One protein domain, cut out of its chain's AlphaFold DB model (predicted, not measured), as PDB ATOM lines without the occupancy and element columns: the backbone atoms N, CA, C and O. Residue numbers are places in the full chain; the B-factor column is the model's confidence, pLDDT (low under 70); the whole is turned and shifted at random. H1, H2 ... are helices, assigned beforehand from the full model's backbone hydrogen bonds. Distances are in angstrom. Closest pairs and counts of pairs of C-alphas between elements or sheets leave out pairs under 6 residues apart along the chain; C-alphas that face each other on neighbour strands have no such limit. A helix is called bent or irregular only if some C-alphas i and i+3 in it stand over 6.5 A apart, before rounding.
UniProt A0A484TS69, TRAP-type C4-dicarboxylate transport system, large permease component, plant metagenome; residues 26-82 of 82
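What this domain is: This is residues 26 to 82 of the 82 residues of the protein "TRAP-type C4-dicarboxylate transport system, large permease component" of plant metagenome (UniProt A0A484TS69). A wide, open bracket: one long kinked helix, H2, makes the length, H1 folds back over its first residues as a helical hairpin at one end, and the short helices H3 and H4 turn off its other end, with residues 76 to 82 sticking out free. Between H1 and the H3 to H4 end the space beside H2 is empty. The printed part has 57 residues with four named helices, in the order H1, H2, H3, H4, and no named strand, and its class is all helix. It is only just extended, close to loose, with a radius of gyration of the C-alphas of 15.4 A, and its outline is a rod of 43 by 21 by 17 A.

Where its parts are: Begin with the longest helix, H2, residues 46 to 69: find C-alpha 46 at (273.319, 377.727, 258.230), and from there it runs 31.9 A to C-alpha 69 at (299.363, 365.147, 244.666). Look near residue 53 for a kink of 53 degrees; H2 is irregular there, with C-alphas 52 and 55 at 7.2 A. Before it comes H1, residues 33 to 42, 14.0 A long, which begins with C-alpha 33 at (278.236, 368.283, 261.879). After H2 come H3, residues 71 to 75, 6.0 A long, and H4, residues 78 to 81, 5.4 A long, which ends with C-alpha 81 at (310.427, 362.895, 263.718).

How they stand to each other: Start from H2 at residues 46 to 50, with which alone it touches H1; the closest C-alphas, those of Ala 39 and Ile 46, are 5.7 A apart. H1 and H2 form a helical hairpin and run opposite ways at a tilt of 37 degrees, only just steep. At the far end, H2 touches H3 with residues 66 to 67 alone, and only at the corner by their link; they only just touch, with 3 pairs of C-alphas within 8 A, the closest being Val 67 and Ile 73 at 6.1 A. H3 and H4 meet only through their link. H4 is apart from H1 and H2, and H1 is apart from H3. In H1 and H3 every O i to N i+4 pair is within hydrogen-bond range, in H2 18 of 20 are, and H4 is too short for such a pair.

The domain as a whole: Look for the two C-alphas farthest apart at Ser 45 and Leu 82, 44.2 A from each other. The printed part runs from residue 26 to residue 82, the chain's last residue, and has no cut. The links from H1 to H2, H2 to H3 and H3 to H4 are tight. The B-factor column gives a mean pLDDT of 88.2 for the printed part of this model, and no printed residue is under 70.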
ATOM      1  N   LEU A  26     282.926 367.153 257.469       92.88
ATOM      2  CA  LEU A  26     282.356 367.687 258.713       92.88
ATOM      3  C   LEU A  26     281.871 369.135 258.607       92.88
ATOM      4  O   LEU A  26     281.017 369.548 259.394       92.88
ATOM      5  N   ILE A  27     282.398 369.904 257.659       90.88
ATOM      6  CA  ILE A  27     281.979 371.288 257.436       90.88
ATOM      7  C   ILE A  27     281.076 371.444 256.211       90.88
ATOM      8  O   ILE A  27     280.525 372.518 256.021       90.88
ATOM      9  N   THR A  28     280.922 370.429 255.357       89.50
ATOM     10  CA  THR A  28     280.118 370.527 254.124       89.50
ATOM     11  C   THR A  28     278.676 370.088 254.412       89.50
ATOM     12  O   THR A  28     278.494 369.049 255.046       89.50
ATOM     13  N   PRO A  29     277.634 370.798 253.929       82.44
ATOM     14  CA  PRO A  29     276.245 370.614 254.378       82.44
ATOM     15  C   PRO A  29     275.630 369.199 254.383       82.44
ATOM     16  O   PRO A  29     274.834 368.955 255.285       82.44
ATOM     17  N   PRO A  30     275.929 368.254 253.461       82.38
ATOM     18  CA  PRO A  30     275.288 366.937 253.496       82.38
ATOM     19  C   PRO A  30     275.629 366.117 254.753       82.38
ATOM     20  O   PRO A  30     274.847 365.243 255.114       82.38
ATOM     21  N   VAL A  31     276.751 366.401 255.435       88.38
ATOM     22  CA  VAL A  31     277.105 365.795 256.736       88.38
ATOM     23  C   VAL A  31     277.246 366.879 257.805       88.38
ATOM     24  O   VAL A  31     276.567 366.816 258.826       88.38
ATOM     25  N   GLY A  32     278.100 367.882 257.570       87.75
ATOM     26  CA  GLY A  32     278.006 369.226 258.149       87.75
ATOM     27  C   GLY A  32     278.025 369.348 259.671       87.75
ATOM     28  O   GLY A  32     277.700 370.416 260.173       87.75
ATOM     29  N   ALA A  33     278.381 368.306 260.425       92.38
ATOM     30  CA  ALA A  33     278.236 368.283 261.879       92.38
ATOM     31  C   ALA A  33     278.890 369.492 262.576       92.38
ATOM     32  O   ALA A  33     278.265 370.127 263.425       92.38
ATOM     33  N   VAL A  34     280.108 369.868 262.176       91.12
ATOM     34  CA  VAL A  34     280.810 371.038 262.732       91.12
ATOM     35  C   VAL A  34     280.152 372.339 262.275       91.12
ATOM     36  O   VAL A  34     280.029 373.276 263.061       91.12
ATOM     37  N   LEU A  35     279.675 372.389 261.031       91.25
ATOM     38  CA  LEU A  35     278.949 373.539 260.495       91.25
ATOM     39  C   LEU A  35     277.616 373.770 261.230       91.25
ATOM     40  O   LEU A  35     277.302 374.907 261.580       91.25
ATOM     41  N   PHE A  36     276.858 372.709 261.517       91.00
ATOM     42  CA  PHE A  36     275.594 372.780 262.251       91.00
ATOM     43  C   PHE A  36     275.805 373.169 263.713       91.00
ATOM     44  O   PHE A  36     275.096 374.041 264.218       91.00
ATOM     45  N   VAL A  37     276.807 372.585 264.377       94.00
ATOM     46  CA  VAL A  37     277.177 372.959 265.750       94.00
ATOM     47  C   VAL A  37     277.635 374.418 265.802       94.00
ATOM     48  O   VAL A  37     277.168 375.172 266.654       94.00
ATOM     49  N   GLY A  38     278.480 374.851 264.863       92.06
ATOM     50  CA  GLY A  38     278.944 376.236 264.777       92.06
ATOM     51  C   GLY A  38     277.804 377.231 264.553       92.06
ATOM     52  O   GLY A  38     277.740 378.250 265.239       92.06
ATOM     53  N   ALA A  39     276.863 376.915 263.659       91.81
ATOM     54  CA  ALA A  39     275.679 377.739 263.419       91.81
ATOM     55  C   ALA A  39     274.770 377.827 264.662       91.81
ATOM     56  O   ALA A  39     274.320 378.916 265.019       91.81
ATOM     57  N   ALA A  40     274.557 376.706 265.363       91.88
ATOM     58  CA  ALA A  40     273.748 376.652 266.581       91.88
ATOM     59  C   ALA A  40     274.369 377.455 267.738       91.88
ATOM     60  O   ALA A  40     273.672 378.231 268.393       91.88
ATOM     61  N   VAL A  41     275.681 377.316 267.962       95.12
ATOM     62  CA  VAL A  41     276.415 378.061 269.001       95.12
ATOM     63  C   VAL A  41     276.497 379.548 268.654       95.12
ATOM     64  O   VAL A  41     276.276 380.397 269.516       95.12
ATOM     65  N   GLY A  42     276.760 379.869 267.385       92.12
ATOM     66  CA  GLY A  42     276.837 381.241 266.883       92.12
ATOM     67  C   GLY A  42     275.482 381.936 266.730       92.12
ATOM     68  O   GLY A  42     275.459 383.135 266.469       92.12
ATOM     69  N   LYS A  43     274.362 381.215 266.893       92.88
ATOM     70  CA  LYS A  43     272.989 381.712 266.675       92.88
ATOM     71  C   LYS A  43     272.800 382.377 265.303       92.88
ATOM     72  O   LYS A  43     272.038 383.332 265.163       92.88
ATOM     73  N   VAL A  44     273.497 381.866 264.294       92.62
ATOM     74  CA  VAL A  44     273.429 382.331 262.904       92.62
ATOM     75  C   VAL A  44     272.801 381.253 262.031       92.62
ATOM     76  O   VAL A  44     272.866 380.064 262.344       92.62
ATOM     77  N   SER A  45     272.173 381.650 260.926       92.44
ATOM     78  CA  SER A  45     271.614 380.676 259.992       92.44
ATOM     79  C   SER A  45     272.725 379.879 259.303       92.44
ATOM     80  O   SER A  45     273.799 380.396 259.001       92.44
ATOM     81  N   ILE A  46     272.433 378.614 258.997       89.69
ATOM     82  CA  ILE A  46     273.319 377.727 258.230       89.69
ATOM     83  C   ILE A  46     273.751 378.380 256.912       89.69
ATOM     84  O   ILE A  46     274.919 378.316 256.545       89.69
ATOM     85  N   GLU A  47     272.834 379.062 256.226       89.81
ATOM     86  CA  GLU A  47     273.127 379.743 254.963       89.81
ATOM     87  C   GLU A  47     274.147 380.883 255.131       89.81
ATOM     88  O   GLU A  47     275.049 381.030 254.304       89.81
ATOM     89  N   ALA A  48     274.047 381.663 256.213       90.31
ATOM     90  CA  ALA A  48     275.021 382.709 256.522       90.31
ATOM     91  C   ALA A  48     276.402 382.106 256.828       90.31
ATOM     92  O   ALA A  48     277.412 382.593 256.317       90.31
ATOM     93  N   THR A  49     276.438 381.004 257.580       90.62
ATOM     94  CA  THR A  49     277.669 380.256 257.872       90.62
ATOM     95  C   THR A  49     278.315 379.710 256.596       90.62
ATOM     96  O   THR A  49     279.515 379.883 256.400       90.62
ATOM     97  N   ILE A  50     277.538 379.119 255.682       90.19
ATOM     98  CA  ILE A  50     278.043 378.603 254.396       90.19
ATOM     99  C   ILE A  50     278.617 379.735 253.536       90.19
ATOM    100  O   ILE A  50     279.703 379.585 252.979       90.19
ATOM    101  N   LYS A  51     277.926 380.881 253.442       89.88
ATOM    102  CA  LYS A  51     278.420 382.047 252.686       89.88
ATOM    103  C   LYS A  51     279.732 382.582 253.256       89.88
ATOM    104  O   LYS A  51     280.626 382.923 252.488       89.88
ATOM    105  N   ALA A  52     279.874 382.606 254.580       90.00
ATOM    106  CA  ALA A  52     281.124 382.989 255.232       90.00
ATOM    107  C   ALA A  52     282.250 381.958 255.009       90.00
ATOM    108  O   ALA A  52     283.417 382.331 254.901       90.00
ATOM    109  N   LEU A  53     281.905 380.671 254.902       89.50
ATOM    110  CA  LEU A  53     282.850 379.574 254.664       89.50
ATOM    111  C   LEU A  53     283.223 379.379 253.189       89.50
ATOM    112  O   LEU A  53     284.187 378.675 252.909       89.50
ATOM    113  N   LEU A  54     282.530 380.013 252.240       89.88
ATOM    114  CA  LEU A  54     282.825 379.915 250.806       89.88
ATOM    115  C   LEU A  54     284.316 380.108 250.445       89.88
ATOM    116  O   LEU A  54     284.872 379.239 249.769       89.88
ATOM    117  N   PRO A  55     285.005 381.175 250.907       90.12
ATOM    118  CA  PRO A  55     286.440 381.332 250.657       90.12
ATOM    119  C   PRO A  55     287.284 380.233 251.322       90.12
ATOM    120  O   PRO A  55     288.302 379.816 250.769       90.12
ATOM    121  N   PHE A  56     286.848 379.713 252.472       90.56
ATOM    122  CA  PHE A  56     287.527 378.615 253.159       90.56
ATOM    123  C   PHE A  56     287.376 377.286 252.420       90.56
ATOM    124  O   PHE A  56     288.339 376.527 252.373       90.56
ATOM    125  N   TYR A  57     286.235 377.009 251.782       89.56
ATOM    126  CA  TYR A  57     286.095 375.819 250.934       89.56
ATOM    127  C   TYR A  57     287.085 375.830 249.770       89.56
ATOM    128  O   TYR A  57     287.635 374.786 249.427       89.56
ATOM    129  N   LEU A  58     287.364 377.004 249.197       91.62
ATOM    130  CA  LEU A  58     288.355 377.137 248.132       91.62
ATOM    131  C   LEU A  58     289.772 376.851 248.651       91.62
ATOM    132  O   LEU A  58     290.512 376.090 248.030       91.62
ATOM    133  N   ALA A  59     290.124 377.371 249.831       93.06
ATOM    134  CA  ALA A  59     291.388 377.041 250.489       93.06
ATOM    135  C   ALA A  59     291.496 375.542 250.824       93.06
ATOM    136  O   ALA A  59     292.532 374.929 250.580       93.06
ATOM    137  N   LEU A  60     290.424 374.926 251.324       91.19
ATOM    138  CA  LEU A  60     290.388 373.497 251.640       91.19
ATOM    139  C   LEU A  60     290.523 372.622 250.400       91.19
ATOM    140  O   LEU A  60     291.212 371.608 250.452       91.19
ATOM    141  N   PHE A  61     289.924 373.027 249.282       91.06
ATOM    142  CA  PHE A  61     290.117 372.355 248.004       91.06
ATOM    143  C   PHE A  61     291.581 372.429 247.552       91.06
ATOM    144  O   PHE A  61     292.154 371.413 247.166       91.06
ATOM    145  N   LEU A  62     292.223 373.597 247.662       93.88
ATOM    146  CA  LEU A  62     293.647 373.746 247.342       93.88
ATOM    147  C   LEU A  62     294.534 372.881 248.246       93.88
ATOM    148  O   LEU A  62     295.445 372.220 247.752       93.88
ATOM    149  N   VAL A  63     294.246 372.841 249.549       90.94
ATOM    150  CA  VAL A  63     294.961 371.982 250.504       90.94
ATOM    151  C   VAL A  63     294.745 370.509 250.176       90.94
ATOM    152  O   VAL A  63     295.712 369.754 250.165       90.94
ATOM    153  N   LEU A  64     293.518 370.092 249.855       90.88
ATOM    154  CA  LEU A  64     293.222 368.719 249.452       90.88
ATOM    155  C   LEU A  64     294.013 368.331 248.202       90.88
ATOM    156  O   LEU A  64     294.632 367.272 248.186       90.88
ATOM    157  N   MET A  65     294.041 369.192 247.183       92.44
ATOM    158  CA  MET A  65     294.831 368.966 245.972       92.44
ATOM    159  C   MET A  65     296.323 368.861 246.308       92.44
ATOM    160  O   MET A  65     296.980 367.903 245.907       92.44
ATOM    161  N   ALA A  66     296.857 369.789 247.102       90.44
ATOM    162  CA  ALA A  66     298.257 369.768 247.512       90.44
ATOM    163  C   ALA A  66     298.608 368.478 248.271       90.44
ATOM    164  O   ALA A  66     299.569 367.799 247.922       90.44
ATOM    165  N   VAL A  67     297.794 368.092 249.253       87.88
ATOM    166  CA  VAL A  67     297.988 366.869 250.045       87.88
ATOM    167  C   VAL A  67     297.756 365.610 249.215       87.88
ATOM    168  O   VAL A  67     298.367 364.605 249.519       87.88
ATOM    169  N   THR A  68     296.929 365.628 248.170       86.88
ATOM    170  CA  THR A  68     296.676 364.439 247.334       86.88
ATOM    171  C   THR A  68     297.788 364.203 246.311       86.88
ATOM    172  O   THR A  68     298.143 363.058 246.049       86.88
ATOM    173  N   TYR A  69     298.350 365.266 245.725       85.38
ATOM    174  CA  TYR A  69     299.363 365.147 244.666       85.38
ATOM    175  C   TYR A  69     300.805 365.282 245.165       85.38
ATOM    176  O   TYR A  69     301.727 364.857 244.470       85.38
ATOM    177  N   ILE A  70     301.024 365.867 246.348       87.25
ATOM    178  CA  ILE A  70     302.360 366.142 246.889       87.25
ATOM    179  C   ILE A  70     302.568 365.342 248.186       87.25
ATOM    180  O   ILE A  70     302.357 365.863 249.285       87.25
ATOM    181  N   PRO A  71     303.040 364.083 248.101       80.44
ATOM    182  CA  PRO A  71     303.244 363.235 249.276       80.44
ATOM    183  C   PRO A  71     304.262 363.785 250.270       80.44
ATOM    184  O   PRO A  71     304.142 363.529 251.466       80.44
ATOM    185  N   ALA A  72     305.202 364.620 249.820       79.56
ATOM    186  CA  ALA A  72     306.140 365.304 250.704       79.56
ATOM    187  C   ALA A  72     305.438 366.181 251.759       79.56
ATOM    188  O   ALA A  72     305.944 366.281 252.868       79.56
ATOM    189  N   ILE A  73     304.259 366.751 251.480       80.94
ATOM    190  CA  ILE A  73     303.518 367.549 252.476       80.94
ATOM    191  C   ILE A  73     303.081 366.673 253.655       80.94
ATOM    192  O   ILE A  73     303.153 367.095 254.806       80.94
ATOM    193  N   SER A  74     302.652 365.442 253.378       82.94
ATOM    194  CA  SER A  74     302.214 364.498 254.410       82.94
ATOM    195  C   SER A  74     303.368 363.759 255.079       82.94
ATOM    196  O   SER A  74     303.256 363.413 256.248       82.94
ATOM    197  N   LEU A  75     304.444 363.480 254.340       81.44
ATOM    198  CA  LEU A  75     305.515 362.578 254.771       81.44
ATOM    199  C   LEU A  75     306.761 363.298 255.292       81.44
ATOM    200  O   LEU A  75     307.552 362.673 255.993       81.44
ATOM    201  N   TRP A  76     306.942 364.590 254.999       83.56
ATOM    202  CA  TRP A  76     308.127 365.335 255.438       83.56
ATOM    203  C   TRP A  76     308.249 365.391 256.960       83.56
ATOM    204  O   TRP A  76     309.327 365.144 257.491       83.56
ATOM    205  N   LEU A  77     307.149 365.674 257.665       80.56
ATOM    206  CA  LEU A  77     307.165 365.739 259.124       80.56
ATOM    207  C   LEU A  77     307.338 364.347 259.765       80.56
ATOM    208  O   LEU A  77     308.241 364.211 260.587       80.56
ATOM    209  N   PRO A  78     306.573 363.300 259.385       80.56
ATOM    210  CA  PRO A  78     306.849 361.937 259.836       80.56
ATOM    211  C   PRO A  78     308.295 361.505 259.586       80.56
ATOM    212  O   PRO A  78     308.916 361.001 260.505       80.56
ATOM    213  N   GLY A  79     308.861 361.773 258.405       78.56
ATOM    214  CA  GLY A  79     310.245 361.402 258.079       78.56
ATOM    215  C   GLY A  79     311.330 362.208 258.804       78.56
ATOM    216  O   GLY A  79     312.502 361.864 258.692       78.56
ATOM    217  N   LEU A  80     310.968 363.287 259.510       79.38
ATOM    218  CA  LEU A  80     311.892 364.065 260.342       79.38
ATOM    219  C   LEU A  80     311.842 363.646 261.820       79.38
ATOM    220  O   LEU A  80     312.825 363.831 262.535       79.38
ATOM    221  N   VAL A  81     310.697 363.141 262.288       83.25
ATOM    222  CA  VAL A  81     310.427 362.895 263.718       83.25
ATOM    223  C   VAL A  81     310.370 361.398 264.064       83.25
ATOM    224  O   VAL A  81     310.591 361.047 265.223       83.25
ATOM    225  N   LEU A  82     310.084 360.528 263.089       70.75
ATOM    226  CA  LEU A  82     310.051 359.063 263.209       70.75
ATOM    227  C   LEU A  82     311.220 358.432 262.448       70.75
ATOM    228  O   LEU A  82     311.746 357.419 262.962       70.75
TER     229      LEU A  82